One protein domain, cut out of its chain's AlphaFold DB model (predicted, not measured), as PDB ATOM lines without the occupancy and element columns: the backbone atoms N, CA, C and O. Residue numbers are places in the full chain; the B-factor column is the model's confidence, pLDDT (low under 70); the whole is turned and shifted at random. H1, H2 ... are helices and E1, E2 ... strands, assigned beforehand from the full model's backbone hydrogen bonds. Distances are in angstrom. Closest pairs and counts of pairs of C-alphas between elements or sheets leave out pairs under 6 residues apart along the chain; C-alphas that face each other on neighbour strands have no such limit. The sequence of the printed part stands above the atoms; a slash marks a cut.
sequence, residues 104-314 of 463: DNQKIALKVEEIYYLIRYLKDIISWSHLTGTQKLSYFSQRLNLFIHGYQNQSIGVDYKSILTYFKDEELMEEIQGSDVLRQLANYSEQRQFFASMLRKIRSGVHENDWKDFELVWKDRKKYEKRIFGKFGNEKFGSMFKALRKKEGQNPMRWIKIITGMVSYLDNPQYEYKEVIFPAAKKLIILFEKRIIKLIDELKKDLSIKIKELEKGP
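AT A GLANCE: This is residues 104 to 314 of the 463 residues of an uncharacterized protein of archaeon (UniProt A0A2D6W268). The domain is a long, loose rod of helices in two lobes set end to end: in one, the long helix H10 runs beside H1, with H2, H3, H4 and the small hairpin E1 and E2 on that half; in the other, H6, H7, H8, H9 and the part of H5 after its kink fold back and forth beside one another. The first residues of H5 lie where the two lobes meet; residues 307 to 314 stick out beyond one end of the rod and residues 153 to 158 stick out at the side. The printed part has 211 residues, with ten named helices and two named strands in the order H1, H2, E1, E2, then H3 to H10, and the class is mostly helix. The two strands form an antiparallel sheet. The whole is loose, with a radius of gyration of the C-alphas of 22.9 A and spans of 88, 35 and 27 A.

IN THESE COORDINATES: H1 holds residues 106 to 131, from C-alpha 106 at (-38.826, -16.249, 159.842), and is 36.9 A long. H2 is residues 137 to 149, 18.3 A. E1 is residues 151 to 153 and E2 residues 158 to 160. H3, residues 163 to 167, and H4, residues 170 to 177, are short. H5, residues 180 to 207, begins with C-alpha 180 at (-8.374, -9.054, 144.588), measures 36.2 A and has a kink of 73 degrees near residue 187. H6 is residues 212 to 219, H7 residues 221 to 231, H8 residues 235 to 248 and H9 residues 252 to 266, the last 20.9 A long. H10, residues 269 to 312, measures 62.3 A and ends with C-alpha 312 at (-41.646, -34.513, 170.412).

HOW THE PARTS SIT: H1, H2, H5, H7, H8, H9 and H10 form a bundle, a group of helices that touch in turn. H1 touches H10 at a shallow tilt of 21 degrees, opposite ways, closest at the C-alphas of Ile 115 and Ile 292, 5.6 A. H2 touches H3, with residues 147 to 149 alone; the closest C-alphas are those of Ile 148 and Ile 163, 5.1 A. E1 and E2 are a hairpin, with N 151 and O 160 at 3.2 A, within hydrogen-bond range. H4 touches residues 284 to 291 of H10, closest at the C-alphas of Leu 172 and Arg 291, 7.2 A. H5 is the hub, touching five helices. Its residues 185 to 189 touch H2 at a steep tilt of 50 degrees, with the C-alphas of Ser 141 and Ala 186 closest, 5.2 A. Its residues 181 to 185 touch H10, closest at the C-alphas of Val 181 and Ala 280, 5.2 A. H5 and H6 form a helical hairpin, closest at the C-alphas of Ile 202 and Phe 214, 5.0 A. H5 touches H9 at 34 degrees, only just shallow, with the C-alphas of Leu 199 and Ile 256 closest, 6.2 A. H7 and H8 form a helical hairpin, closest at the C-alphas of Ile 228 and Gly 238, 5.4 A. H1 is apart from H5, H6, H7, H8 and H9. Every O i to N i+4 pair is within hydrogen-bond range in H2, H4, H6, H7 and H9; the counts are 20 of 22 in H1, 22 of 24 in H5, 9 of 10 in H8, 38 of 40 in H10 and 0 of 1 in H3, where O i to N i+3 gives 0 of 2.

THE WHOLE: The two C-alphas farthest apart, those of Asn 209 and Pro 314, are 88.6 A from each other. The printed part has no cut, and each link between named elements is tight. The mean pLDDT of the printed part is 79.6; 42 residues are under 70, among them residues 104 to 110, 152 to 159 and 299 to 314.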
ATOM      1  N   ASP A 104     -44.558 -18.481 161.436       51.41
ATOM      2  CA  ASP A 104     -43.510 -17.992 162.352       51.41
ATOM      3  C   ASP A 104     -42.099 -18.571 162.081       51.41
ATOM      4  O   ASP A 104     -41.205 -18.572 162.929       51.41
ATOM      5  N   ASN A 105     -41.837 -19.025 160.850       57.47
ATOM      6  CA  ASN A 105     -40.567 -19.619 160.420       57.47
ATOM      7  C   ASN A 105     -39.626 -18.584 159.797       57.47
ATOM      8  O   ASN A 105     -38.998 -18.834 158.765       57.47
ATOM      9  N   GLN A 106     -39.508 -17.412 160.422       61.12
ATOM     10  CA  GLN A 106     -38.826 -16.249 159.842       61.12
ATOM     11  C   GLN A 106     -37.378 -16.543 159.418       61.12
ATOM     12  O   GLN A 106     -36.960 -16.127 158.339       61.12
ATOM     13  N   LYS A 107     -36.631 -17.328 160.208       67.25
ATOM     14  CA  LYS A 107     -35.247 -17.724 159.889       67.25
ATOM     15  C   LYS A 107     -35.155 -18.611 158.641       67.25
ATOM     16  O   LYS A 107     -34.280 -18.406 157.805       67.25
ATOM     17  N   ILE A 108     -36.064 -19.576 158.495       59.59
ATOM     18  CA  ILE A 108     -36.125 -20.476 157.331       59.59
ATOM     19  C   ILE A 108     -36.569 -19.681 156.098       59.59
ATOM     20  O   ILE A 108     -35.966 -19.802 155.034       59.59
ATOM     21  N   ALA A 109     -37.572 -18.811 156.251       55.53
ATOM     22  CA  ALA A 109     -38.046 -17.939 155.184       55.53
ATOM     23  C   ALA A 109     -36.936 -17.015 154.655       55.53
ATOM     24  O   ALA A 109     -36.775 -16.891 153.442       55.53
ATOM     25  N   LEU A 110     -36.140 -16.418 155.549       68.62
ATOM     26  CA  LEU A 110     -35.027 -15.542 155.177       68.62
ATOM     27  C   LEU A 110     -33.960 -16.290 154.360       68.62
ATOM     28  O   LEU A 110     -33.513 -15.781 153.338       68.62
ATOM     29  N   LYS A 111     -33.613 -17.525 154.746       70.62
ATOM     30  CA  LYS A 111     -32.657 -18.368 154.003       70.62
ATOM     31  C   LYS A 111     -33.169 -18.768 152.617       70.62
ATOM     32  O   LYS A 111     -32.410 -18.766 151.650       70.62
ATOM     33  N   VAL A 112     -34.456 -19.103 152.496       62.41
ATOM     34  CA  VAL A 112     -35.082 -19.405 151.194       62.41
ATOM     35  C   VAL A 112     -35.062 -18.176 150.285       62.41
ATOM     36  O   VAL A 112     -34.770 -18.283 149.091       62.41
ATOM     37  N   GLU A 113     -35.332 -17.001 150.850       72.94
ATOM     38  CA  GLU A 113     -35.260 -15.739 150.125       72.94
ATOM     39  C   GLU A 113     -33.821 -15.405 149.700       72.94
ATOM     40  O   GLU A 113     -33.601 -15.012 148.554       72.94
ATOM     41  N   GLU A 114     -32.831 -15.632 150.565       80.44
ATOM     42  CA  GLU A 114     -31.407 -15.459 150.253       80.44
ATOM     43  C   GLU A 114     -30.990 -16.322 149.063       80.44
ATOM     44  O   GLU A 114     -30.451 -15.809 148.082       80.44
ATOM     45  N   ILE A 115     -31.349 -17.611 149.072       72.12
ATOM     46  CA  ILE A 115     -31.109 -18.519 147.941       72.12
ATOM     47  C   ILE A 115     -31.755 -17.982 146.660       72.12
ATOM     48  O   ILE A 115     -31.120 -17.964 145.601       72.12
ATOM     49  N   TYR A 116     -33.007 -17.522 146.732       72.31
ATOM     50  CA  TYR A 116     -33.708 -16.966 145.576       72.31
ATOM     51  C   TYR A 116     -32.958 -15.769 144.969       72.31
ATOM     52  O   TYR A 116     -32.773 -15.707 143.745       72.31
ATOM     53  N   TYR A 117     -32.491 -14.838 145.805       78.88
ATOM     54  CA  TYR A 117     -31.756 -13.660 145.343       78.88
ATOM     55  C   TYR A 117     -30.354 -14.007 144.834       78.88
ATOM     56  O   TYR A 117     -29.981 -13.523 143.766       78.88
ATOM     57  N   LEU A 118     -29.627 -14.915 145.486       77.88
ATOM     58  CA  LEU A 118     -28.328 -15.392 144.996       77.88
ATOM     59  C   LEU A 118     -28.451 -16.060 143.617       77.88
ATOM     60  O   LEU A 118     -27.657 -15.775 142.720       77.88
ATOM     61  N   ILE A 119     -29.497 -16.862 143.378       72.19
ATOM     62  CA  ILE A 119     -29.782 -17.442 142.050       72.19
ATOM     63  C   ILE A 119     -30.076 -16.346 141.018       72.19
ATOM     64  O   ILE A 119     -29.666 -16.441 139.856       72.19
ATOM     65  N   ARG A 120     -30.808 -15.299 141.409       75.25
ATOM     66  CA  ARG A 120     -31.073 -14.155 140.532       75.25
ATOM     67  C   ARG A 120     -29.780 -13.419 140.176       75.25
ATOM     68  O   ARG A 120     -29.617 -13.048 139.015       75.25
ATOM     69  N   TYR A 121     -28.862 -13.259 141.124       82.31
ATOM     70  CA  TYR A 121     -27.570 -12.609 140.891       82.31
ATOM     71  C   TYR A 121     -26.659 -13.461 140.016       82.31
ATOM     72  O   TYR A 121     -26.064 -12.939 139.079       82.31
ATOM     73  N   LEU A 122     -26.641 -14.781 140.215       75.62
ATOM     74  CA  LEU A 122     -25.950 -15.711 139.319       75.62
ATOM     75  C   LEU A 122     -26.424 -15.574 137.866       75.62
ATOM     76  O   LEU A 122     -25.600 -15.536 136.957       75.62
ATOM     77  N   LYS A 123     -27.738 -15.445 137.625       70.19
ATOM     78  CA  LYS A 123     -28.275 -15.217 136.269       70.19
ATOM     79  C   LYS A 123     -27.752 -13.920 135.650       70.19
ATOM     80  O   LYS A 123     -27.419 -13.915 134.467       70.19
ATOM     81  N   ASP A 124     -27.704 -12.847 136.437       76.94
ATOM     82  CA  ASP A 124     -27.152 -11.560 136.008       76.94
ATOM     83  C   ASP A 124     -25.672 -11.729 135.633       76.94
ATOM     84  O   ASP A 124     -25.298 -11.459 134.497       76.94
ATOM     85  N   ILE A 125     -24.862 -12.324 136.514       77.75
ATOM     86  CA  ILE A 125     -23.420 -12.529 136.296       77.75
ATOM     87  C   ILE A 125     -23.129 -13.407 135.074       77.75
ATOM     88  O   ILE A 125     -22.256 -13.075 134.274       77.75
ATOM     89  N   ILE A 126     -23.865 -14.506 134.882       71.31
ATOM     90  CA  ILE A 126     -23.696 -15.384 133.710       71.31
ATOM     91  C   ILE A 126     -23.957 -14.615 132.411       71.31
ATOM     92  O   ILE A 126     -23.296 -14.867 131.405       71.31
ATOM     93  N   SER A 127     -24.877 -13.646 132.424       73.56
ATOM     94  CA  SER A 127     -25.162 -12.828 131.245       73.56
ATOM     95  C   SER A 127     -24.032 -11.858 130.883       73.56
ATOM     96  O   SER A 127     -23.993 -11.379 129.751       73.56
ATOM     97  N   TRP A 128     -23.084 -11.588 131.790       78.50
ATOM     98  CA  TRP A 128     -22.032 -10.593 131.563       78.50
ATOM     99  C   TRP A 128     -21.158 -10.918 130.354       78.50
ATOM    100  O   TRP A 128     -20.788 -10.000 129.628       78.50
ATOM    101  N   SER A 129     -20.901 -12.199 130.077       71.25
ATOM    102  CA  SER A 129     -20.144 -12.650 128.897       71.25
ATOM    103  C   SER A 129     -20.792 -12.259 127.562       71.25
ATOM    104  O   SER A 129     -20.107 -12.167 126.548       71.25
ATOM    105  N   HIS A 130     -22.106 -12.024 127.550       69.75
ATOM    106  CA  HIS A 130     -22.861 -11.603 126.367       69.75
ATOM    107  C   HIS A 130     -23.072 -10.083 126.310       69.75
ATOM    108  O   HIS A 130     -23.442  -9.547 125.268       69.75
ATOM    109  N   LEU A 131     -22.842  -9.382 127.422       66.31
ATOM    110  CA  LEU A 131     -22.957  -7.925 127.530       66.31
ATOM    111  C   LEU A 131     -21.624  -7.214 127.260       66.31
ATOM    112  O   LEU A 131     -21.570  -5.990 127.118       66.31
ATOM    113  N   THR A 132     -20.531  -7.969 127.186       62.78
ATOM    114  CA  THR A 132     -19.197  -7.437 126.921       62.78
ATOM    115  C   THR A 132     -19.089  -6.981 125.473       62.78
ATOM    116  O   THR A 132     -19.217  -7.782 124.551       62.78
ATOM    117  N   GLY A 133     -18.892  -5.674 125.289       63.72
ATOM    118  CA  GLY A 133     -18.909  -4.995 123.989       63.72
ATOM    119  C   GLY A 133     -20.106  -4.057 123.801       63.72
ATOM    120  O   GLY A 133     -19.998  -3.095 123.049       63.72
ATOM    121  N   THR A 134     -21.211  -4.277 124.521       68.81
ATOM    122  CA  THR A 134     -22.388  -3.384 124.503       68.81
ATOM    123  C   THR A 134     -22.510  -2.547 125.771       68.81
ATOM    124  O   THR A 134     -23.046  -1.441 125.731       68.81
ATOM    125  N   GLN A 135     -21.982  -3.042 126.892       77.19
ATOM    126  CA  GLN A 135     -21.967  -2.346 128.176       77.19
ATOM    127  C   GLN A 135     -20.558  -1.867 128.544       77.19
ATOM    128  O   GLN A 135     -19.561  -2.522 128.245       77.19
ATOM    129  N   LYS A 136     -20.484  -0.719 129.230       82.50
ATOM    130  CA  LYS A 136     -19.241  -0.158 129.796       82.50
ATOM    131  C   LYS A 136     -18.909  -0.828 131.136       82.50
ATOM    132  O   LYS A 136     -19.841  -1.201 131.846       82.50
ATOM    133  N   LEU A 137     -17.640  -0.862 131.570       83.38
ATOM    134  CA  LEU A 137     -17.264  -1.376 132.905       83.38
ATOM    135  C   LEU A 137     -18.129  -0.854 134.058       83.38
ATOM    136  O   LEU A 137     -18.433  -1.591 134.996       83.38
ATOM    137  N   SER A 138     -18.522   0.423 133.998       82.06
ATOM    138  CA  SER A 138     -19.348   1.054 135.030       82.06
ATOM    139  C   SER A 138     -20.635   0.277 135.300       82.06
ATOM    140  O   SER A 138     -21.052   0.212 136.449       82.06
ATOM    141  N   TYR A 139     -21.216  -0.365 134.281       85.69
ATOM    142  CA  TYR A 139     -22.377  -1.239 134.435       85.69
ATOM    143  C   TYR A 139     -22.076  -2.413 135.379       85.69
ATOM    144  O   TYR A 139     -22.807  -2.646 136.336       85.69
ATOM    145  N   PHE A 140     -20.970  -3.128 135.162       87.69
ATOM    146  CA  PHE A 140     -20.601  -4.307 135.954       87.69
ATOM    147  C   PHE A 140     -20.195  -3.946 137.388       87.69
ATOM    148  O   PHE A 140     -20.600  -4.617 138.336       87.69
ATOM    149  N   SER A 141     -19.453  -2.848 137.561       88.06
ATOM    150  CA  SER A 141     -19.110  -2.310 138.886       88.06
ATOM    151  C   SER A 141     -20.368  -1.887 139.662       88.06
ATOM    152  O   SER A 141     -20.527  -2.230 140.833       88.06
ATOM    153  N   GLN A 142     -21.326  -1.234 138.991       86.44
ATOM    154  CA  GLN A 142     -22.627  -0.916 139.584       86.44
ATOM    155  C   GLN A 142     -23.396  -2.180 139.979       86.44
ATOM    156  O   GLN A 142     -23.908  -2.234 141.090       86.44
ATOM    157  N   ARG A 143     -23.443  -3.216 139.131       87.81
ATOM    158  CA  ARG A 143     -24.094  -4.495 139.471       87.81
ATOM    159  C   ARG A 143     -23.488  -5.149 140.711       87.81
ATOM    160  O   ARG A 143     -24.239  -5.566 141.585       87.81
ATOM    161  N   LEU A 144     -22.159  -5.181 140.828       90.75
ATOM    162  CA  LEU A 144     -21.489  -5.678 142.033       90.75
ATOM    163  C   LEU A 144     -21.938  -4.903 143.282       90.75
ATOM    164  O   LEU A 144     -22.317  -5.514 144.281       90.75
ATOM    165  N   ASN A 145     -21.974  -3.570 143.205       87.44
ATOM    166  CA  ASN A 145     -22.457  -2.733 144.304       87.44
ATOM    167  C   ASN A 145     -23.931  -3.003 144.637       87.44
ATOM    168  O   ASN A 145     -24.283  -3.030 145.813       87.44
ATOM    169  N   LEU A 146     -24.781  -3.255 143.636       87.38
ATOM    170  CA  LEU A 146     -26.183  -3.629 143.846       87.38
ATOM    171  C   LEU A 146     -26.321  -4.968 144.575       87.38
ATOM    172  O   LEU A 146     -27.186  -5.094 145.434       87.38
ATOM    173  N   PHE A 147     -25.482  -5.964 144.280       89.44
ATOM    174  CA  PHE A 147     -25.527  -7.244 144.997       89.44
ATOM    175  C   PHE A 147     -25.128  -7.068 146.470       89.44
ATOM    176  O   PHE A 147     -25.764  -7.623 147.364       89.44
ATOM    177  N   ILE A 148     -24.092  -6.264 146.721       89.25
ATOM    178  CA  ILE A 148     -23.532  -6.051 148.060       89.25
ATOM    179  C   ILE A 148     -24.450  -5.174 148.918       89.25
ATOM    180  O   ILE A 148     -24.840  -5.568 150.016       89.25
ATOM    181  N   HIS A 149     -24.788  -3.985 148.421       85.00
ATOM    182  CA  HIS A 149     -25.459  -2.933 149.187       85.00
ATOM    183  C   HIS A 149     -26.961  -2.860 148.931       85.00
ATOM    184  O   HIS A 149     -27.682  -2.254 149.724       85.00
ATOM    185  N   GLY A 150     -27.446  -3.539 147.888       82.00
ATOM    186  CA  GLY A 150     -28.848  -3.503 147.496       82.00
ATOM    187  C   GLY A 150     -29.225  -2.179 146.853       82.00
ATOM    188  O   GLY A 150     -28.450  -1.223 146.817       82.00
ATOM    189  N   TYR A 151     -30.440  -2.134 146.322       74.31
ATOM    190  CA  TYR A 151     -31.067  -0.899 145.869       74.31
ATOM    191  C   TYR A 151     -32.564  -1.122 145.718       74.31
ATOM    192  O   TYR A 151     -32.994  -2.080 145.069       74.31
ATOM    193  N   GLN A 152     -33.350  -0.204 146.269       56.31
ATOM    194  CA  GLN A 152     -34.773  -0.118 145.982       56.31
ATOM    195  C   GLN A 152     -34.980   0.941 144.907       56.31
ATOM    196  O   GLN A 152     -35.019   2.132 145.206       56.31
ATOM    197  N   ASN A 153     -35.121   0.515 143.648       46.78
ATOM    198  CA  ASN A 153     -35.610   1.422 142.617       46.78
ATOM    199  C   ASN A 153     -37.129   1.317 142.495       46.78
ATOM    200  O   ASN A 153     -37.636   0.388 141.860       46.78
ATOM    201  N   GLN A 154     -37.855   2.277 143.069       48.75
ATOM    202  CA  GLN A 154     -39.318   2.325 142.983       48.75
ATOM    203  C   GLN A 154     -39.822   2.501 141.537       48.75
ATOM    204  O   GLN A 154     -40.923   2.063 141.227       48.75
ATOM    205  N   SER A 155     -39.017   3.061 140.626       41.72
ATOM    206  CA  SER A 155     -39.441   3.372 139.252       41.72
ATOM    207  C   SER A 155     -39.223   2.252 138.224       41.72
ATOM    208  O   SER A 155     -39.785   2.325 137.137       41.72
ATOM    209  N   ILE A 156     -38.445   1.204 138.537       41.44
ATOM    210  CA  ILE A 156     -38.112   0.117 137.579       41.44
ATOM    211  C   ILE A 156     -38.615  -1.259 138.063       41.44
ATOM    212  O   ILE A 156     -38.521  -2.252 137.347       41.44
ATOM    213  N   GLY A 157     -39.166  -1.354 139.280       44.53
ATOM    214  CA  GLY A 157     -39.727  -2.609 139.802       44.53
ATOM    215  C   GLY A 157     -38.693  -3.729 139.999       44.53
ATOM    216  O   GLY A 157     -39.046  -4.905 140.095       44.53
ATOM    217  N   VAL A 158     -37.404  -3.385 140.045       53.84
ATOM    218  CA  VAL A 158     -36.300  -4.322 140.259       53.84
ATOM    219  C   VAL A 158     -35.714  -4.062 141.645       53.84
ATOM    220  O   VAL A 158     -34.890  -3.172 141.820       53.84
ATOM    221  N   ASP A 159     -36.166  -4.847 142.625       67.62
ATOM    222  CA  ASP A 159     -35.608  -4.857 143.984       67.62
ATOM    223  C   ASP A 159     -34.367  -5.764 144.012       67.62
ATOM    224  O   ASP A 159     -34.443  -6.918 143.572       67.62
ATOM    225  N   TYR A 160     -33.228  -5.238 144.469       75.75
ATOM    226  CA  TYR A 160     -32.019  -6.003 144.787       75.75
ATOM    227  C   TYR A 160     -31.894  -6.074 146.310       75.75
ATOM    228  O   TYR A 160     -31.567  -5.074 146.952       75.75
ATOM    229  N   LYS A 161     -32.128  -7.259 146.891       83.06
ATOM    230  CA  LYS A 161     -31.906  -7.507 148.321       83.06
ATOM    231  C   LYS A 161     -30.421  -7.698 148.600       83.06
ATOM    232  O   LYS A 161     -29.797  -8.650 148.135       83.06
ATOM    233  N   SER A 162     -29.852  -6.770 149.339       86.25
ATOM    234  CA  SER A 162     -28.429  -6.731 149.645       86.25
ATOM    235  C   SER A 162     -27.949  -7.940 150.446       86.25
ATOM    236  O   SER A 162     -28.574  -8.355 151.423       86.25
ATOM    237  N   ILE A 163     -26.770  -8.444 150.088       88.31
ATOM    238  CA  ILE A 163     -26.054  -9.436 150.901       88.31
ATOM    239  C   ILE A 163     -25.734  -8.843 152.281       88.31
ATOM    240  O   ILE A 163     -25.978  -9.478 153.305       88.31
ATOM    241  N   LEU A 164     -25.264  -7.591 152.319       86.06
ATOM    242  CA  LEU A 164     -24.837  -6.948 153.558       86.06
ATOM    243  C   LEU A 164     -26.006  -6.446 154.416       86.06
ATOM    244  O   LEU A 164     -26.049  -6.718 155.608       86.06
ATOM    245  N   THR A 165     -26.936  -5.667 153.850       82.88
ATOM    246  CA  THR A 165     -27.928  -4.945 154.675       82.88
ATOM    247  C   THR A 165     -29.223  -5.726 154.910       82.88
ATOM    248  O   THR A 165     -29.848  -5.538 155.951       82.88
ATOM    249  N   TYR A 166     -29.613  -6.621 153.998       86.94
ATOM    250  CA  TYR A 166     -30.848  -7.399 154.078       86.94
ATOM    251  C   TYR A 166     -30.586  -8.798 154.633       86.94
ATOM    252  O   TYR A 166     -31.183  -9.168 155.642       86.94
ATOM    253  N   PHE A 167     -29.666  -9.550 154.021       87.88
ATOM    254  CA  PHE A 167     -29.334 -10.907 154.474       87.88
ATOM    255  C   PHE A 167     -28.339 -10.934 155.639       87.88
ATOM    256  O   PHE A 167     -28.328 -11.903 156.393       87.88
ATOM    257  N   LYS A 168     -27.560  -9.858 155.832       87.94
ATOM    258  CA  LYS A 168     -26.536  -9.743 156.888       87.94
ATOM    259  C   LYS A 168     -25.533 -10.902 156.864       87.94
ATOM    260  O   LYS A 168     -25.126 -11.409 157.905       87.94
ATOM    261  N   ASP A 169     -25.151 -11.330 155.665       89.44
ATOM    262  CA  ASP A 169     -24.220 -12.441 155.472       89.44
ATOM    263  C   ASP A 169     -22.766 -11.955 155.554       89.44
ATOM    264  O   ASP A 169     -22.127 -11.640 154.546       89.44
ATOM    265  N   GLU A 170     -22.264 -11.839 156.783       90.50
ATOM    266  CA  GLU A 170     -20.912 -11.343 157.075       90.50
ATOM    267  C   GLU A 170     -19.819 -12.224 156.456       90.50
ATOM    268  O   GLU A 170     -18.852 -11.707 155.904       90.50
ATOM    269  N   GLU A 171     -20.004 -13.545 156.452       91.44
ATOM    270  CA  GLU A 171     -19.036 -14.499 155.899       91.44
ATOM    271  C   GLU A 171     -18.878 -14.322 154.382       91.44
ATOM    272  O   GLU A 171     -17.760 -14.198 153.875       91.44
ATOM    273  N   LEU A 172     -19.989 -14.253 153.637       91.81
ATOM    274  CA  LEU A 172     -19.917 -13.993 152.197       91.81
ATOM    275  C   LEU A 172     -19.329 -12.606 151.915       91.81
ATOM    276  O   LEU A 172     -18.601 -12.429 150.936       91.81
ATOM    277  N   MET A 173     -19.607 -11.627 152.774       92.12
ATOM    278  CA  MET A 173     -19.039 -10.288 152.654       92.12
ATOM    279  C   MET A 173     -17.525 -10.261 152.859       92.12
ATOM    280  O   MET A 173     -16.832  -9.604 152.076       92.12
ATOM    281  N   GLU A 174     -16.995 -10.998 153.831       92.62
ATOM    282  CA  GLU A 174     -15.553 -11.173 154.015       92.62
ATOM    283  C   GLU A 174     -14.908 -11.841 152.794       92.62
ATOM    284  O   GLU A 174     -13.884 -11.364 152.293       92.62
ATOM    285  N   GLU A 175     -15.530 -12.890 152.244       92.75
ATOM    286  CA  GLU A 175     -15.027 -13.561 151.039       92.75
ATOM    287  C   GLU A 175     -15.024 -12.633 149.807       92.75
ATOM    288  O   GLU A 175     -14.095 -12.680 148.988       92.75
ATOM    289  N   ILE A 176     -16.035 -11.768 149.675       91.06
ATOM    290  CA  ILE A 176     -16.118 -10.766 148.605       91.06
ATOM    291  C   ILE A 176     -15.033  -9.698 148.782       91.06
ATOM    292  O   ILE A 176     -14.282  -9.419 147.843       91.06
ATOM    293  N   GLN A 177     -14.926  -9.107 149.974       87.88
ATOM    294  CA  GLN A 177     -13.974  -8.031 150.265       87.88
ATOM    295  C   GLN A 177     -12.521  -8.507 150.214       87.88
ATOM    296  O   GLN A 177     -11.638  -7.750 149.799       87.88
ATOM    297  N   GLY A 178     -12.271  -9.763 150.590       89.94
ATOM    298  CA  GLY A 178     -10.962 -10.403 150.540       89.94
ATOM    299  C   GLY A 178     -10.442 -10.651 149.122       89.94
ATOM    300  O   GLY A 178      -9.240 -10.842 148.947       89.94
ATOM    301  N   SER A 179     -11.299 -10.601 148.098       93.44
ATOM    302  CA  SER A 179     -10.931 -10.975 146.734       93.44
ATOM    303  C   SER A 179     -10.324  -9.832 145.911       93.44
ATOM    304  O   SER A 179     -11.003  -8.861 145.579       93.44
ATOM    305  N   ASP A 180      -9.075 -10.007 145.464       91.88
ATOM    306  CA  ASP A 180      -8.374  -9.054 144.588       91.88
ATOM    307  C   ASP A 180      -9.128  -8.744 143.294       91.88
ATOM    308  O   ASP A 180      -9.313  -7.581 142.950       91.88
ATOM    309  N   VAL A 181      -9.639  -9.770 142.606       92.62
ATOM    310  CA  VAL A 181     -10.367  -9.589 141.340       92.62
ATOM    311  C   VAL A 181     -11.673  -8.805 141.516       92.62
ATOM    312  O   VAL A 181     -12.054  -8.037 140.633       92.62
ATOM    313  N   LEU A 182     -12.344  -8.941 142.664       94.06
ATOM    314  CA  LEU A 182     -13.561  -8.179 142.962       94.06
ATOM    315  C   LEU A 182     -13.232  -6.748 143.378       94.06
ATOM    316  O   LEU A 182     -13.899  -5.818 142.921       94.06
ATOM    317  N   ARG A 183     -12.159  -6.545 144.155       92.62
ATOM    318  CA  ARG A 183     -11.623  -5.205 144.440       92.62
ATOM    319  C   ARG A 183     -11.223  -4.480 143.159       92.62
ATOM    320  O   ARG A 183     -11.514  -3.291 143.029       92.62
ATOM    321  N   GLN A 184     -10.617  -5.185 142.208       92.50
ATOM    322  CA  GLN A 184     -10.227  -4.627 140.919       92.50
ATOM    323  C   GLN A 184     -11.441  -4.190 140.098       92.50
ATOM    324  O   GLN A 184     -11.440  -3.075 139.578       92.50
ATOM    325  N   LEU A 185     -12.501  -5.004 140.026       93.56
ATOM    326  CA  LEU A 185     -13.749  -4.614 139.360       93.56
ATOM    327  C   LEU A 185     -14.414  -3.409 140.047       93.56
ATOM    328  O   LEU A 185     -14.830  -2.464 139.375       93.56
ATOM    329  N   ALA A 186     -14.494  -3.423 141.380       91.38
ATOM    330  CA  ALA A 186     -15.123  -2.358 142.157       91.38
ATOM    331  C   ALA A 186     -14.388  -1.015 142.008       91.38
ATOM    332  O   ALA A 186     -15.028   0.024 141.866       91.38
ATOM    333  N   ASN A 187     -13.051  -1.034 141.986       91.75
ATOM    334  CA  ASN A 187     -12.220   0.172 142.020       91.75
ATOM    335  C   ASN A 187     -11.577   0.531 140.670       91.75
ATOM    336  O   ASN A 187     -10.692   1.386 140.626       91.75
ATOM    337  N   TYR A 188     -11.986  -0.091 139.560       90.75
ATOM    338  CA  TYR A 188     -11.320   0.091 138.266       90.75
ATOM    339  C   TYR A 188     -11.305   1.545 137.770       90.75
ATOM    340  O   TYR A 188     -10.287   2.035 137.277       90.75
ATOM    341  N   SER A 189     -12.428   2.260 137.902       89.12
ATOM    342  CA  SER A 189     -12.530   3.666 137.488       89.12
ATOM    343  C   SER A 189     -11.602   4.558 138.315       89.12
ATOM    344  O   SER A 189     -10.887   5.397 137.762       89.12
ATOM    345  N   GLU A 190     -11.548   4.325 139.625       92.38
ATOM    346  CA  GLU A 190     -10.645   5.025 140.532       92.38
ATOM    347  C   GLU A 190      -9.180   4.698 140.217       92.38
ATOM    348  O   GLU A 190      -8.337   5.594 140.207       92.38
ATOM    349  N   GLN A 191      -8.870   3.438 139.894       93.25
ATOM    350  CA  GLN A 191      -7.537   3.023 139.463       93.25
ATOM    351  C   GLN A 191      -7.106   3.779 138.195       93.25
ATOM    352  O   GLN A 191      -5.988   4.296 138.140       93.25
ATOM    353  N   ARG A 192      -7.986   3.893 137.192       91.94
ATOM    354  CA  ARG A 192      -7.717   4.665 135.965       91.94
ATOM    355  C   ARG A 192      -7.410   6.125 136.268       91.94
ATOM    356  O   ARG A 192      -6.373   6.636 135.842       91.94
ATOM    357  N   GLN A 193      -8.260   6.775 137.058       93.75
ATOM    358  CA  GLN A 193      -8.059   8.168 137.468       93.75
ATOM    359  C   GLN A 193      -6.766   8.355 138.267       93.75
ATOM    360  O   GLN A 193      -6.056   9.342 138.082       93.75
ATOM    361  N   PHE A 194      -6.428   7.391 139.123       95.25
ATOM    362  CA  PHE A 194      -5.205   7.407 139.913       95.25
ATOM    363  C   PHE A 194      -3.949   7.422 139.031       95.25
ATOM    364  O   PHE A 194      -3.103   8.303 139.201       95.25
ATOM    365  N   PHE A 195      -3.835   6.506 138.063       94.19
ATOM    366  CA  PHE A 195      -2.676   6.474 137.162       94.19
ATOM    367  C   PHE A 195      -2.639   7.682 136.218       94.19
ATOM    368  O   PHE A 195      -1.566   8.252 136.015       94.19
ATOM    369  N   ALA A 196      -3.789   8.138 135.711       94.00
ATOM    370  CA  ALA A 196      -3.871   9.343 134.885       94.00
ATOM    371  C   ALA A 196      -3.442  10.605 135.658       94.00
ATOM    372  O   ALA A 196      -2.647  11.408 135.165       94.00
ATOM    373  N   SER A 197      -3.900  10.763 136.905       92.38
ATOM    374  CA  SER A 197      -3.494  11.883 137.756       92.38
ATOM    375  C   SER A 197      -2.014  11.817 138.117       92.38
ATOM    376  O   SER A 197      -1.375  12.865 138.196       92.38
ATOM    377  N   MET A 198      -1.471  10.624 138.367       91.94
ATOM    378  CA  MET A 198      -0.044  10.453 138.630       91.94
ATOM    379  C   MET A 198       0.780  10.855 137.406       91.94
ATOM    380  O   MET A 198       1.726  11.623 137.537       91.94
ATOM    381  N   LEU A 199       0.383  10.404 136.214       92.81
ATOM    382  CA  LEU A 199       1.042  10.762 134.962       92.81
ATOM    383  C   LEU A 199       1.059  12.276 134.734       92.81
ATOM    384  O   LEU A 199       2.101  12.826 134.380       92.81
ATOM    385  N   ARG A 200      -0.073  12.948 134.971       90.56
ATOM    386  CA  ARG A 200      -0.188  14.405 134.844       90.56
ATOM    387  C   ARG A 200       0.789  15.139 135.767       90.56
ATOM    388  O   ARG A 200       1.493  16.013 135.282       90.56
ATOM    389  N   LYS A 201       0.874  14.738 137.044       88.19
ATOM    390  CA  LYS A 201       1.811  15.323 138.026       88.19
ATOM    391  C   LYS A 201       3.276  15.156 137.619       88.19
ATOM    392  O   LYS A 201       4.082  16.056 137.791       88.19
ATOM    393  N   ILE A 202       3.639  13.995 137.076       87.50
ATOM    394  CA  ILE A 202       5.027  13.775 136.650       87.50
ATOM    395  C   ILE A 202       5.338  14.612 135.401       87.50
ATOM    396  O   ILE A 202       6.429  15.159 135.297       87.50
ATOM    397  N   ARG A 203       4.389  14.742 134.462       88.12
ATOM    398  CA  ARG A 203       4.572  15.560 133.253       88.12
ATOM    399  C   ARG A 203       4.702  17.054 133.565       88.12
ATOM    400  O   ARG A 203       5.604  17.667 133.006       88.12
ATOM    401  N   SER A 204       3.866  17.624 134.445       81.19
ATOM    402  CA  SER A 204       3.968  19.046 134.837       81.19
ATOM    403  C   SER A 204       5.353  19.368 135.396       81.19
ATOM    404  O   SER A 204       6.041  20.233 134.863       81.19
ATOM    405  N   GLY A 205       5.827  18.568 136.356       72.88
ATOM    406  CA  GLY A 205       7.142  18.767 136.971       72.88
ATOM    407  C   GLY A 205       8.333  18.642 136.011       72.88
ATOM    408  O   GLY A 205       9.396  19.183 136.305       72.88
ATOM    409  N   VAL A 206       8.175  17.951 134.874       78.12
ATOM    410  CA  VAL A 206       9.206  17.877 133.824       78.12
ATOM    411  C   VAL A 206       9.142  19.077 132.882       78.12
ATOM    412  O   VAL A 206      10.186  19.614 132.533       78.12
ATOM    413  N   HIS A 207       7.947  19.511 132.472       73.12
ATOM    414  CA  HIS A 207       7.791  20.662 131.575       73.12
ATOM    415  C   HIS A 207       8.208  21.986 132.228       73.12
ATOM    416  O   HIS A 207       8.741  22.857 131.549       73.12
ATOM    417  N   GLU A 208       8.000  22.118 133.537       72.38
ATOM    418  CA  GLU A 208       8.321  23.324 134.310       72.38
ATOM    419  C   GLU A 208       9.764  23.330 134.848       72.38
ATOM    420  O   GLU A 208      10.146  24.249 135.564       72.38
ATOM    421  N   ASN A 209      10.574  22.304 134.537       69.12
ATOM    422  CA  ASN A 209      11.925  22.088 135.080       69.12
ATOM    423  C   ASN A 209      12.029  22.093 136.626       69.12
ATOM    424  O   ASN A 209      13.137  22.080 137.154       69.12
ATOM    425  N   ASP A 210      10.910  22.048 137.360       71.75
ATOM    426  CA  ASP A 210      10.901  22.185 138.824       71.75
ATOM    427  C   ASP A 210      10.994  20.835 139.560       71.75
ATOM    428  O   ASP A 210      11.378  20.799 140.717       71.75
ATOM    429  N   TRP A 211      10.692  19.692 138.928       80.44
ATOM    430  CA  TRP A 211      10.810  18.314 139.473       80.44
ATOM    431  C   TRP A 211      10.107  18.041 140.828       80.44
ATOM    432  O   TRP A 211       9.950  16.876 141.198       80.44
ATOM    433  N   LYS A 212       9.598  19.054 141.541       81.31
ATOM    434  CA  LYS A 212       8.978  18.975 142.872       81.31
ATOM    435  C   LYS A 212       7.797  18.019 142.894       81.31
ATOM    436  O   LYS A 212       7.696  17.179 143.786       81.31
ATOM    437  N   ASP A 213       6.946  18.073 141.875       82.00
ATOM    438  CA  ASP A 213       5.808  17.159 141.745       82.00
ATOM    439  C   ASP A 213       6.245  15.700 141.559       82.00
ATOM    440  O   ASP A 213       5.644  14.781 142.130       82.00
ATOM    441  N   PHE A 214       7.321  15.465 140.800       85.62
ATOM    442  CA  PHE A 214       7.903  14.132 140.666       85.62
ATOM    443  C   PHE A 214       8.547  13.674 141.976       85.62
ATOM    444  O   PHE A 214       8.357  12.523 142.370       85.62
ATOM    445  N   GLU A 215       9.250  14.554 142.693       85.19
ATOM    446  CA  GLU A 215       9.810  14.226 144.002       85.19
ATOM    447  C   GLU A 215       8.735  13.824 145.004       85.19
ATOM    448  O   GLU A 215       8.934  12.865 145.749       85.19
ATOM    449  N   LEU A 216       7.593  14.517 145.026       85.94
ATOM    450  CA  LEU A 216       6.452  14.140 145.858       85.94
ATOM    451  C   LEU A 216       5.952  12.747 145.480       85.94
ATOM    452  O   LEU A 216       5.757  11.898 146.353       85.94
ATOM    453  N   VAL A 217       5.816  12.466 144.178       86.56
ATOM    454  CA  VAL A 217       5.409  11.137 143.711       86.56
ATOM    455  C   VAL A 217       6.417  10.058 144.118       86.56
ATOM    456  O   VAL A 217       6.033   8.974 144.567       86.56
ATOM    457  N   TRP A 218       7.707  10.362 144.010       86.44
ATOM    458  CA  TRP A 218       8.790   9.474 144.400       86.44
ATOM    459  C   TRP A 218       8.823   9.245 145.914       86.44
ATOM    460  O   TRP A 218       8.930   8.097 146.356       86.44
ATOM    461  N   LYS A 219       8.699  10.292 146.737       88.38
ATOM    462  CA  LYS A 219       8.646  10.198 148.208       88.38
ATOM    463  C   LYS A 219       7.467   9.316 148.640       88.38
ATOM    464  O   LYS A 219       7.679   8.349 149.378       88.38
ATOM    465  N   ASP A 220       6.292   9.517 148.039       90.31
ATOM    466  CA  ASP A 220       5.058   8.776 148.337       90.31
ATOM    467  C   ASP A 220       4.932   7.405 147.649       90.31
ATOM    468  O   ASP A 220       3.947   6.689 147.852       90.31
ATOM    469  N   ARG A 221       5.937   6.958 146.886       88.31
ATOM    470  CA  ARG A 221       5.873   5.708 146.102       88.31
ATOM    471  C   ARG A 221       5.419   4.479 146.898       88.31
ATOM    472  O   ARG A 221       4.681   3.656 146.369       88.31
ATOM    473  N   LYS A 222       5.809   4.349 148.175       89.31
ATOM    474  CA  LYS A 222       5.383   3.223 149.033       89.31
ATOM    475  C   LYS A 222       3.881   3.269 149.332       89.31
ATOM    476  O   LYS A 222       3.239   2.226 149.389       89.31
ATOM    477  N   LYS A 223       3.320   4.468 149.526       92.69
ATOM    478  CA  LYS A 223       1.880   4.682 149.731       92.69
ATOM    479  C   LYS A 223       1.107   4.326 148.462       92.69
ATOM    480  O   LYS A 223       0.074   3.669 148.540       92.69
ATOM    481  N   TYR A 224       1.642   4.696 147.300       92.31
ATOM    482  CA  TYR A 224       1.073   4.331 146.004       92.31
ATOM    483  C   TYR A 224       1.142   2.831 145.730       92.31
ATOM    484  O   TYR A 224       0.126   2.250 145.371       92.31
ATOM    485  N   GLU A 225       2.278   2.185 145.995       91.38
ATOM    486  CA  GLU A 225       2.427   0.728 145.907       91.38
ATOM    487  C   GLU A 225       1.382   0.015 146.781       91.38
ATOM    488  O   GLU A 225       0.627  -0.819 146.283       91.38
ATOM    489  N   LYS A 226       1.254   0.413 148.058       92.69
ATOM    490  CA  LYS A 226       0.230  -0.125 148.971       92.69
ATOM    491  C   LYS A 226      -1.192   0.075 148.448       92.69
ATOM    492  O   LYS A 226      -2.016  -0.821 148.588       92.69
ATOM    493  N   ARG A 227      -1.492   1.226 147.837       94.44
ATOM    494  CA  ARG A 227      -2.811   1.495 147.247       94.44
ATOM    495  C   ARG A 227      -3.086   0.599 146.037       94.44
ATOM    496  O   ARG A 227      -4.201   0.105 145.917       94.44
ATOM    497  N   ILE A 228      -2.088   0.358 145.183       93.12
ATOM    498  CA  ILE A 228      -2.238  -0.493 143.992       93.12
ATOM    499  C   ILE A 228      -2.492  -1.953 144.379       93.12
ATOM    500  O   ILE A 228      -3.415  -2.563 143.844       93.12
ATOM    501  N   PHE A 229      -1.723  -2.493 145.328       90.31
ATOM    502  CA  PHE A 229      -1.936  -3.858 145.815       90.31
ATOM    503  C   PHE A 229      -3.212  -3.974 146.652       90.31
ATOM    504  O   PHE A 229      -4.077  -4.780 146.343       90.31
ATOM    505  N   GLY A 230      -3.355  -3.154 147.693       89.44
ATOM    506  CA  GLY A 230      -4.444  -3.297 148.656       89.44
ATOM    507  C   GLY A 230      -5.786  -2.817 148.113       89.44
ATOM    508  O   GLY A 230      -6.727  -3.595 148.001       89.44
ATOM    509  N   LYS A 231      -5.884  -1.528 147.764       91.31
ATOM    510  CA  LYS A 231      -7.168  -0.925 147.372       91.31
ATOM    511  C   LYS A 231      -7.632  -1.409 145.999       91.31
ATOM    512  O   LYS A 231      -8.806  -1.721 145.835       91.31
ATOM    513  N   PHE A 232      -6.732  -1.447 145.017       92.06
ATOM    514  CA  PHE A 232      -7.101  -1.803 143.644       92.06
ATOM    515  C   PHE A 232      -7.004  -3.303 143.344       92.06
ATOM    516  O   PHE A 232      -7.525  -3.721 142.319       92.06
ATOM    517  N   GLY A 233      -6.346  -4.109 144.188       88.06
ATOM    518  CA  GLY A 233      -6.184  -5.550 143.946       88.06
ATOM    519  C   GLY A 233      -5.383  -5.888 142.681       88.06
ATOM    520  O   GLY A 233      -5.513  -6.982 142.144       88.06
ATOM    521  N   ASN A 234      -4.584  -4.953 142.146       91.06
ATOM    522  CA  ASN A 234      -3.920  -5.130 140.852       91.06
ATOM    523  C   ASN A 234      -2.449  -5.525 141.028       91.06
ATOM    524  O   ASN A 234      -1.542  -4.686 140.968       91.06
ATOM    525  N   GLU A 235      -2.203  -6.819 141.230       89.12
ATOM    526  CA  GLU A 235      -0.857  -7.355 141.463       89.12
ATOM    527  C   GLU A 235       0.113  -7.090 140.309       89.12
ATOM    528  O   GLU A 235       1.289  -6.782 140.533       89.12
ATOM    529  N   LYS A 236      -0.376  -7.171 139.063       89.56
ATOM    530  CA  LYS A 236       0.424  -6.926 137.858       89.56
ATOM    531  C   LYS A 236       0.978  -5.506 137.872       89.56
ATOM    532  O   LYS A 236       2.186  -5.305 137.731       89.56
ATOM    533  N   PHE A 237       0.113  -4.517 138.074       91.19
ATOM    534  CA  PHE A 237       0.517  -3.115 138.068       91.19
ATOM    535  C   PHE A 237       1.323  -2.772 139.316       91.19
ATOM    536  O   PHE A 237       2.298  -2.034 139.209       91.19
ATOM    537  N   GLY A 238       0.991  -3.354 140.473       90.69
ATOM    538  CA  GLY A 238       1.777  -3.200 141.696       90.69
ATOM    539  C   GLY A 238       3.211  -3.698 141.511       90.69
ATOM    540  O   GLY A 238       4.168  -3.003 141.853       90.69
ATOM    541  N   SER A 239       3.379  -4.858 140.875       90.56
ATOM    542  CA  SER A 239       4.689  -5.443 140.573       90.56
ATOM    543  C   SER A 239       5.477  -4.613 139.562       90.56
ATOM    544  O   SER A 239       6.662  -4.348 139.770       90.56
ATOM    545  N   MET A 240       4.823  -4.138 138.497       89.00
ATOM    546  CA  MET A 240       5.438  -3.227 137.527       89.00
ATOM    547  C   MET A 240       5.873  -1.908 138.186       89.00
ATOM    548  O   MET A 240       6.991  -1.449 137.960       89.00
ATOM    549  N   PHE A 241       5.035  -1.329 139.049       89.38
ATOM    550  CA  PHE A 241       5.327  -0.092 139.778       89.38
ATOM    551  C   PHE A 241       6.485  -0.268 140.772       89.38
ATOM    552  O   PHE A 241       7.382   0.570 140.875       89.38
ATOM    553  N   LYS A 242       6.535  -1.408 141.466       88.88
ATOM    554  CA  LYS A 242       7.642  -1.772 142.357       88.88
ATOM    555  C   LYS A 242       8.956  -1.971 141.597       88.88
ATOM    556  O   LYS A 242      10.016  -1.562 142.076       88.88
ATOM    557  N   ALA A 243       8.903  -2.593 140.418       87.06
ATOM    558  CA  ALA A 243      10.067  -2.797 139.559       87.06
ATOM    559  C   ALA A 243      10.599  -1.476 138.984       87.06
ATOM    560  O   ALA A 243      11.814  -1.289 138.943       87.06
ATOM    561  N   LEU A 244       9.703  -0.551 138.621       83.56
ATOM    562  CA  LEU A 244      10.041   0.789 138.133       83.56
ATOM    563  C   LEU A 244      10.979   1.515 139.103       83.56
ATOM    564  O   LEU A 244      12.038   1.994 138.705       83.56
ATOM    565  N   ARG A 245      10.656   1.487 140.403       78.81
ATOM    566  CA  ARG A 245      11.526   2.029 141.457       78.81
ATOM    567  C   ARG A 245      12.927   1.410 141.434       78.81
ATOM    568  O   ARG A 245      13.903   2.133 141.603       78.81
ATOM    569  N   LYS A 246      13.019   0.082 141.334       80.00
ATOM    570  CA  LYS A 246      14.298  -0.640 141.438       80.00
ATOM    571  C   LYS A 246      15.197  -0.414 140.224       80.00
ATOM    572  O   LYS A 246      16.406  -0.380 140.392       80.00
ATOM    573  N   LYS A 247      14.608  -0.315 139.031       82.44
ATOM    574  CA  LYS A 247      15.348  -0.280 137.762       82.44
ATOM    575  C   LYS A 247      15.659   1.132 137.285       82.44
ATOM    576  O   LYS A 247      16.754   1.371 136.802       82.44
ATOM    577  N   GLU A 248      14.708   2.050 137.425       81.69
ATOM    578  CA  GLU A 248      14.792   3.360 136.770       81.69
ATOM    579  C   GLU A 248      15.191   4.492 137.728       81.69
ATOM    580  O   GLU A 248      15.493   5.593 137.278       81.69
ATOM    581  N   GLY A 249      15.194   4.255 139.047       80.19
ATOM    582  CA  GLY A 249      15.557   5.280 140.029       80.19
ATOM    583  C   GLY A 249      14.698   6.550 139.915       80.19
ATOM    584  O   GLY A 249      13.521   6.492 139.541       80.19
ATOM    585  N   GLN A 250      15.294   7.704 140.226       83.06
ATOM    586  CA  GLN A 250      14.681   9.033 140.093       83.06
ATOM    587  C   GLN A 250      14.748   9.557 138.646       83.06
ATOM    588  O   GLN A 250      15.213  10.663 138.398       83.06
ATOM    589  N   ASN A 251      14.305   8.758 137.672       85.31
ATOM    590  CA  ASN A 251      14.268   9.162 136.267       85.31
ATOM    591  C   ASN A 251      12.826   9.482 135.822       85.31
ATOM    592  O   ASN A 251      12.087   8.564 135.441       85.31
ATOM    593  N   PRO A 252      12.394  10.758 135.838       85.44
ATOM    594  CA  PRO A 252      11.003  11.119 135.569       85.44
ATOM    595  C   PRO A 252      10.550  10.737 134.153       85.44
ATOM    596  O   PRO A 252       9.426  10.268 133.976       85.44
ATOM    597  N   MET A 253      11.431  10.817 133.150       86.94
ATOM    598  CA  MET A 253      11.109  10.432 131.768       86.94
ATOM    599  C   MET A 253      10.792   8.938 131.636       86.94
ATOM    600  O   MET A 253       9.855   8.546 130.931       86.94
ATOM    601  N   ARG A 254      11.530   8.081 132.352       88.38
ATOM    602  CA  ARG A 254      11.265   6.633 132.385       88.38
ATOM    603  C   ARG A 254       9.962   6.311 133.109       88.38
ATOM    604  O   ARG A 254       9.189   5.478 132.627       88.38
ATOM    605  N   TRP A 255       9.679   7.014 134.204       90.19
ATOM    606  CA  TRP A 255       8.404   6.914 134.914       90.19
ATOM    607  C   TRP A 255       7.220   7.323 134.030       90.19
ATOM    608  O   TRP A 255       6.247   6.572 133.951       90.19
ATOM    609  N   ILE A 256       7.322   8.439 133.297       91.31
ATOM    610  CA  ILE A 256       6.304   8.882 132.328       91.31
ATOM    611  C   ILE A 256       6.031   7.786 131.302       91.31
ATOM    612  O   ILE A 256       4.869   7.443 131.081       91.31
ATOM    613  N   LYS A 257       7.074   7.209 130.691       89.88
ATOM    614  CA  LYS A 257       6.923   6.162 129.668       89.88
ATOM    615  C   LYS A 257       6.165   4.945 130.206       89.88
ATOM    616  O   LYS A 257       5.227   4.471 129.570       89.88
ATOM    617  N   ILE A 258       6.548   4.453 131.383       89.44
ATOM    618  CA  ILE A 258       5.970   3.233 131.963       89.44
ATOM    619  C   ILE A 258       4.545   3.472 132.472       89.44
ATOM    620  O   ILE A 258       3.662   2.659 132.201       89.44
ATOM    621  N   ILE A 259       4.291   4.601 133.138       91.50
ATOM    622  CA  ILE A 259       2.943   4.952 133.607       91.50
ATOM    623  C   ILE A 259       2.015   5.239 132.421       91.50
ATOM    624  O   ILE A 259       0.864   4.813 132.450       91.50
ATOM    625  N   THR A 260       2.505   5.869 131.347       93.56
ATOM    626  CA  THR A 260       1.733   6.016 130.098       93.56
ATOM    627  C   THR A 260       1.317   4.642 129.569       93.56
ATOM    628  O   THR A 260       0.144   4.441 129.278       93.56
ATOM    629  N   GLY A 261       2.235   3.667 129.542       91.62
ATOM    630  CA  GLY A 261       1.910   2.289 129.168       91.62
ATOM    631  C   GLY A 261       0.834   1.658 130.061       91.62
ATOM    632  O   GLY A 261      -0.091   1.036 129.547       91.62
ATOM    633  N   MET A 262       0.903   1.848 131.382       91.75
ATOM    634  CA  MET A 262      -0.129   1.372 132.319       91.75
ATOM    635  C   MET A 262      -1.504   1.993 132.040       91.75
ATOM    636  O   MET A 262      -2.498   1.270 132.026       91.75
ATOM    637  N   VAL A 263      -1.563   3.306 131.798       92.62
ATOM    638  CA  VAL A 263      -2.804   4.012 131.442       92.62
ATOM    639  C   VAL A 263      -3.375   3.448 130.141       92.62
ATOM    640  O   VAL A 263      -4.522   3.018 130.123       92.62
ATOM    641  N   SER A 264      -2.552   3.316 129.099       89.81
ATOM    642  CA  SER A 264      -2.974   2.729 127.822       89.81
ATOM    643  C   SER A 264      -3.477   1.287 127.955       89.81
ATOM    644  O   SER A 264      -4.416   0.903 127.263       89.81
ATOM    645  N   TYR A 265      -2.898   0.485 128.857       89.19
ATOM    646  CA  TYR A 265      -3.416  -0.853 129.160       89.19
ATOM    647  C   TYR A 265      -4.798  -0.810 129.821       89.19
ATOM    648  O   TYR A 265      -5.654  -1.604 129.447       89.19
ATOM    649  N   LEU A 266      -5.033   0.099 130.774       88.31
ATOM    650  CA  LEU A 266      -6.344   0.249 131.424       88.31
ATOM    651  C   LEU A 266      -7.409   0.842 130.491       88.31
ATOM    652  O   LEU A 266      -8.605   0.633 130.688       88.31
ATOM    653  N   ASP A 267      -6.989   1.590 129.480       86.56
ATOM    654  CA  ASP A 267      -7.891   2.151 128.478       86.56
ATOM    655  C   ASP A 267      -8.242   1.133 127.378       86.56
ATOM    656  O   ASP A 267      -9.126   1.392 126.564       86.56
ATOM    657  N   ASN A 268      -7.584  -0.033 127.357       86.94
ATOM    658  CA  ASN A 268      -7.828  -1.081 126.376       86.94
ATOM    659  C   ASN A 268      -9.081  -1.911 126.744       86.94
ATOM    660  O   ASN A 268      -9.053  -2.639 127.744       86.94
ATOM    661  N   PRO A 269     -10.138  -1.919 125.906       81.88
ATOM    662  CA  PRO A 269     -11.362  -2.685 126.174       81.88
ATOM    663  C   PRO A 269     -11.129  -4.196 126.325       81.88
ATOM    664  O   PRO A 269     -11.834  -4.878 127.066       81.88
ATOM    665  N   GLN A 270     -10.116  -4.740 125.649       82.88
ATOM    666  CA  GLN A 270      -9.796  -6.162 125.732       82.88
ATOM    667  C   GLN A 270      -9.140  -6.530 127.066       82.88
ATOM    668  O   GLN A 270      -9.352  -7.633 127.570       82.88
ATOM    669  N   TYR A 271      -8.354  -5.616 127.644       85.62
ATOM    670  CA  TYR A 271      -7.821  -5.775 128.998       85.62
ATOM    671  C   TYR A 271      -8.958  -5.704 130.021       85.62
ATOM    672  O   TYR A 271      -9.080  -6.594 130.859       85.62
ATOM    673  N   GLU A 272      -9.824  -4.697 129.890       84.81
ATOM    674  CA  GLU A 272     -11.016  -4.514 130.725       84.81
ATOM    675  C   GLU A 272     -11.855  -5.801 130.802       84.81
ATOM    676  O   GLU A 272     -12.193  -6.279 131.886       84.81
ATOM    677  N   TYR A 273     -12.120  -6.433 129.658       81.19
ATOM    678  CA  TYR A 273     -12.857  -7.690 129.632       81.19
ATOM    679  C   TYR A 273     -12.079  -8.864 130.247       81.19
ATOM    680  O   TYR A 273     -12.570  -9.513 131.174       81.19
ATOM    681  N   LYS A 274     -10.879  -9.155 129.729       82.62
ATOM    682  CA  LYS A 274     -10.144 -10.390 130.052       82.62
ATOM    683  C   LYS A 274      -9.581 -10.419 131.466       82.62
ATOM    684  O   LYS A 274      -9.525 -11.486 132.065       82.62
ATOM    685  N   GLU A 275      -9.156  -9.269 131.972       85.62
ATOM    686  CA  GLU A 275      -8.378  -9.168 133.209       85.62
ATOM    687  C   GLU A 275      -9.194  -8.594 134.371       85.62
ATOM    688  O   GLU A 275      -8.740  -8.652 135.509       85.62
ATOM    689  N   VAL A 276     -10.390  -8.046 134.112       88.81
ATOM    690  CA  VAL A 276     -11.229  -7.426 135.152       88.81
ATOM    691  C   VAL A 276     -12.610  -8.060 135.207       88.81
ATOM    692  O   VAL A 276     -12.953  -8.691 136.204       88.81
ATOM    693  N   ILE A 277     -13.397  -7.943 134.135       84.88
ATOM    694  CA  ILE A 277     -14.803  -8.378 134.138       84.88
ATOM    695  C   ILE A 277     -14.903  -9.904 134.234       84.88
ATOM    696  O   ILE A 277     -15.604 -10.429 135.097       84.88
ATOM    697  N   PHE A 278     -14.194 -10.636 133.369       81.81
ATOM    698  CA  PHE A 278     -14.301 -12.093 133.302       81.81
ATOM    699  C   PHE A 278     -13.781 -12.813 134.564       81.81
ATOM    700  O   PHE A 278     -14.485 -13.696 135.069       81.81
ATOM    701  N   PRO A 279     -12.615 -12.452 135.140       84.44
ATOM    702  CA  PRO A 279     -12.157 -13.037 136.399       84.44
ATOM    703  C   PRO A 279     -13.098 -12.733 137.571       84.44
ATOM    704  O   PRO A 279     -13.388 -13.629 138.366       84.44
ATOM    705  N   ALA A 280     -13.626 -11.507 137.653       90.56
ATOM    706  CA  ALA A 280     -14.589 -11.131 138.683       90.56
ATOM    707  C   ALA A 280     -15.898 -11.926 138.564       90.56
ATOM    708  O   ALA A 280     -16.380 -12.462 139.562       90.56
ATOM    709  N   ALA A 281     -16.431 -12.085 137.347       81.25
ATOM    710  CA  ALA A 281     -17.623 -12.893 137.095       81.25
ATOM    711  C   ALA A 281     -17.436 -14.344 137.568       81.25
ATOM    712  O   ALA A 281     -18.263 -14.862 138.317       81.25
ATOM    713  N   LYS A 282     -16.313 -14.981 137.205       78.38
ATOM    714  CA  LYS A 282     -15.984 -16.340 137.671       78.38
ATOM    715  C   LYS A 282     -15.923 -16.434 139.191       78.38
ATOM    716  O   LYS A 282     -16.447 -17.385 139.765       78.38
ATOM    717  N   LYS A 283     -15.284 -15.461 139.843       88.94
ATOM    718  CA  LYS A 283     -15.159 -15.456 141.300       88.94
ATOM    719  C   LYS A 283     -16.519 -15.315 141.982       88.94
ATOM    720  O   LYS A 283     -16.781 -16.068 142.912       88.94
ATOM    721  N   LEU A 284     -17.382 -14.414 141.509       84.81
ATOM    722  CA  LEU A 284     -18.737 -14.260 142.052       84.81
ATOM    723  C   LEU A 284     -19.577 -15.528 141.878       84.81
ATOM    724  O   LEU A 284     -20.270 -15.908 142.815       84.81
ATOM    725  N   ILE A 285     -19.479 -16.202 140.724       78.81
ATOM    726  CA  ILE A 285     -20.178 -17.475 140.487       78.81
ATOM    727  C   ILE A 285     -19.799 -18.497 141.561       78.81
ATOM    728  O   ILE A 285     -20.678 -19.006 142.249       78.81
ATOM    729  N   ILE A 286     -18.498 -18.710 141.776       74.25
ATOM    730  CA  ILE A 286     -17.993 -19.661 142.777       74.25
ATOM    731  C   ILE A 286     -18.486 -19.305 144.185       74.25
ATOM    732  O   ILE A 286     -18.919 -20.185 144.928       74.25
ATOM    733  N   LEU A 287     -18.418 -18.025 144.566       82.12
ATOM    734  CA  LEU A 287     -18.841 -17.576 145.895       82.12
ATOM    735  C   LEU A 287     -20.341 -17.804 146.122       82.12
ATOM    736  O   LEU A 287     -20.736 -18.339 147.156       82.12
ATOM    737  N   PHE A 288     -21.177 -17.441 145.150       82.25
ATOM    738  CA  PHE A 288     -22.625 -17.581 145.277       82.25
ATOM    739  C   PHE A 288     -23.069 -19.045 145.217       82.25
ATOM    740  O   PHE A 288     -23.933 -19.432 145.998       82.25
ATOM    741  N   GLU A 289     -22.458 -19.881 144.375       73.38
ATOM    742  CA  GLU A 289     -22.725 -21.327 144.358       73.38
ATOM    743  C   GLU A 289     -22.380 -21.977 145.703       73.38
ATOM    744  O   GLU A 289     -23.210 -22.683 146.280       73.38
ATOM    745  N   LYS A 290     -21.194 -21.675 146.250       75.69
ATOM    746  CA  LYS A 290     -20.766 -22.163 147.568       75.69
ATOM    747  C   LYS A 290     -21.743 -21.739 148.668       75.69
ATOM    748  O   LYS A 290     -22.118 -22.566 149.501       75.69
ATOM    749  N   ARG A 291     -22.185 -20.476 148.666       86.38
ATOM    750  CA  ARG A 291     -23.131 -19.968 149.667       86.38
ATOM    751  C   ARG A 291     -24.509 -20.615 149.545       86.38
ATOM    752  O   ARG A 291     -25.066 -21.027 150.557       86.38
ATOM    753  N   ILE A 292     -25.036 -20.766 148.329       72.44
ATOM    754  CA  ILE A 292     -26.317 -21.448 148.091       72.44
ATOM    755  C   ILE A 292     -26.281 -22.870 148.656       72.44
ATOM    756  O   ILE A 292     -27.210 -23.268 149.354       72.44
ATOM    757  N   ILE A 293     -25.205 -23.622 148.399       66.38
ATOM    758  CA  ILE A 293     -25.038 -24.985 148.927       66.38
ATOM    759  C   ILE A 293     -25.092 -24.977 150.460       66.38
ATOM    760  O   ILE A 293     -25.863 -25.732 151.050       66.38
ATOM    761  N   LYS A 294     -24.340 -24.073 151.101       72.88
ATOM    762  CA  LYS A 294     -24.323 -23.935 152.564       72.88
ATOM    763  C   LYS A 294     -25.715 -23.632 153.129       72.88
ATOM    764  O   LYS A 294     -26.159 -24.313 154.051       72.88
ATOM    765  N   LEU A 295     -26.430 -22.669 152.545       69.06
ATOM    766  CA  LEU A 295     -27.787 -22.302 152.963       69.06
ATOM    767  C   LEU A 295     -28.770 -23.466 152.820       69.06
ATOM    768  O   LEU A 295     -29.616 -23.657 153.690       69.06
ATOM    769  N   ILE A 296     -28.658 -24.262 151.752       56.84
ATOM    770  CA  ILE A 296     -29.494 -25.453 151.563       56.84
ATOM    771  C   ILE A 296     -29.217 -26.492 152.655       56.84
ATOM    772  O   ILE A 296     -30.158 -27.056 153.214       56.84
ATOM    773  N   ASP A 297     -27.952 -26.742 152.988       63.38
ATOM    774  CA  ASP A 297     -27.598 -27.702 154.036       63.38
ATOM    775  C   ASP A 297     -28.067 -27.249 155.419       63.38
ATOM    776  O   ASP A 297     -28.552 -28.056 156.216       63.38
ATOM    777  N   GLU A 298     -27.984 -25.952 155.705       71.75
ATOM    778  CA  GLU A 298     -28.552 -25.391 156.924       71.75
ATOM    779  C   GLU A 298     -30.081 -25.477 156.947       71.75
ATOM    780  O   GLU A 298     -30.645 -25.846 157.973       71.75
ATOM    781  N   LEU A 299     -30.757 -25.199 155.826       59.66
ATOM    782  CA  LEU A 299     -32.209 -25.346 155.706       59.66
ATOM    783  C   LEU A 299     -32.657 -26.781 155.980       59.66
ATOM    784  O   LEU A 299     -33.626 -26.984 156.705       59.66
ATOM    785  N   LYS A 300     -31.948 -27.783 155.448       54.47
ATOM    786  CA  LYS A 300     -32.242 -29.197 155.738       54.47
ATOM    787  C   LYS A 300     -32.156 -29.500 157.228       54.47
ATOM    788  O   LYS A 300     -33.029 -30.183 157.758       54.47
ATOM    789  N   LYS A 301     -31.104 -29.013 157.893       62.66
ATOM    790  CA  LYS A 301     -30.910 -29.203 159.336       62.66
ATOM    791  C   LYS A 301     -32.022 -28.522 160.129       62.66
ATOM    792  O   LYS A 301     -32.650 -29.183 160.949       62.66
ATOM    793  N   ASP A 302     -32.301 -27.253 159.836       57.69
ATOM    794  CA  ASP A 302     -33.340 -26.467 160.507       57.69
ATOM    795  C   ASP A 302     -34.727 -27.120 160.336       57.69
ATOM    796  O   ASP A 302     -35.466 -27.281 161.305       57.69
ATOM    797  N   LEU A 303     -35.058 -27.578 159.124       53.72
ATOM    798  CA  LEU A 303     -36.310 -28.288 158.844       53.72
ATOM    799  C   LEU A 303     -36.382 -29.644 159.555       53.72
ATOM    800  O   LEU A 303     -37.424 -29.987 160.105       53.72
ATOM    801  N   SER A 304     -35.289 -30.411 159.578       53.56
ATOM    802  CA  SER A 304     -35.238 -31.695 160.286       53.56
ATOM    803  C   SER A 304     -35.442 -31.527 161.795       53.56
ATOM    804  O   SER A 304     -36.166 -32.316 162.400       53.56
ATOM    805  N   ILE A 305     -34.850 -30.491 162.397       56.38
ATOM    806  CA  ILE A 305     -35.051 -30.152 163.812       56.38
ATOM    807  C   ILE A 305     -36.516 -29.788 164.057       56.38
ATOM    808  O   ILE A 305     -37.133 -30.368 164.944       56.38
ATOM    809  N   LYS A 306     -37.101 -28.922 163.222       53.16
ATOM    810  CA  LYS A 306     -38.505 -28.508 163.351       53.16
ATOM    811  C   LYS A 306     -39.473 -29.690 163.249       53.16
ATOM    812  O   LYS A 306     -40.407 -29.792 164.036       53.16
ATOM    813  N   ILE A 307     -39.230 -30.614 162.319       50.16
ATOM    814  CA  ILE A 307     -40.019 -31.849 162.198       50.16
ATOM    815  C   ILE A 307     -39.920 -32.672 163.488       50.16
ATOM    816  O   ILE A 307     -40.944 -33.081 164.026       50.16
ATOM    817  N   LYS A 308     -38.712 -32.841 164.041       50.69
ATOM    818  CA  LYS A 308     -38.507 -33.560 165.307       50.69
ATOM    819  C   LYS A 308     -39.151 -32.862 166.507       50.69
ATOM    820  O   LYS A 308     -39.615 -33.541 167.415       50.69
ATOM    821  N   GLU A 309     -39.169 -31.533 166.545       50.47
ATOM    822  CA  GLU A 309     -39.838 -30.749 167.593       50.47
ATOM    823  C   GLU A 309     -41.360 -30.915 167.533       50.47
ATOM    824  O   GLU A 309     -41.986 -31.177 168.561       50.47
ATOM    825  N   LEU A 310     -41.940 -30.858 166.329       46.84
ATOM    826  CA  LEU A 310     -43.356 -31.157 166.098       46.84
ATOM    827  C   LEU A 310     -43.710 -32.598 166.501       46.84
ATOM    828  O   LEU A 310     -44.807 -32.854 166.987       46.84
ATOM    829  N   GLU A 311     -42.771 -33.535 166.356       43.62
ATOM    830  CA  GLU A 311     -42.941 -34.938 166.755       43.62
ATOM    831  C   GLU A 311     -42.751 -35.193 168.265       43.62
ATOM    832  O   GLU A 311     -43.274 -36.188 168.774       43.62
ATOM    833  N   LYS A 312     -42.031 -34.321 168.994       42.12
ATOM    834  CA  LYS A 312     -41.646 -34.513 170.412       42.12
ATOM    835  C   LYS A 312     -42.333 -33.590 171.427       42.12
ATOM    836  O   LYS A 312     -42.241 -33.864 172.622       42.12
ATOM    837  N   GLY A 313     -42.972 -32.497 171.010       35.59
ATOM    838  CA  GLY A 313     -43.538 -31.513 171.941       35.59
ATOM    839  C   GLY A 313     -44.646 -32.071 172.866       35.59
ATOM    840  O   GLY A 313     -45.371 -32.989 172.469       35.59
ATOM    841  N   PRO A 314     -44.868 -31.479 174.068       38.22
ATOM    842  CA  PRO A 314     -45.963 -31.829 174.999       38.22
ATOM    843  C   PRO A 314     -47.365 -31.713 174.382       38.22
ATOM    844  O   PRO A 314     -48.352 -32.198 174.939       38.22
TER     845      PRO A 314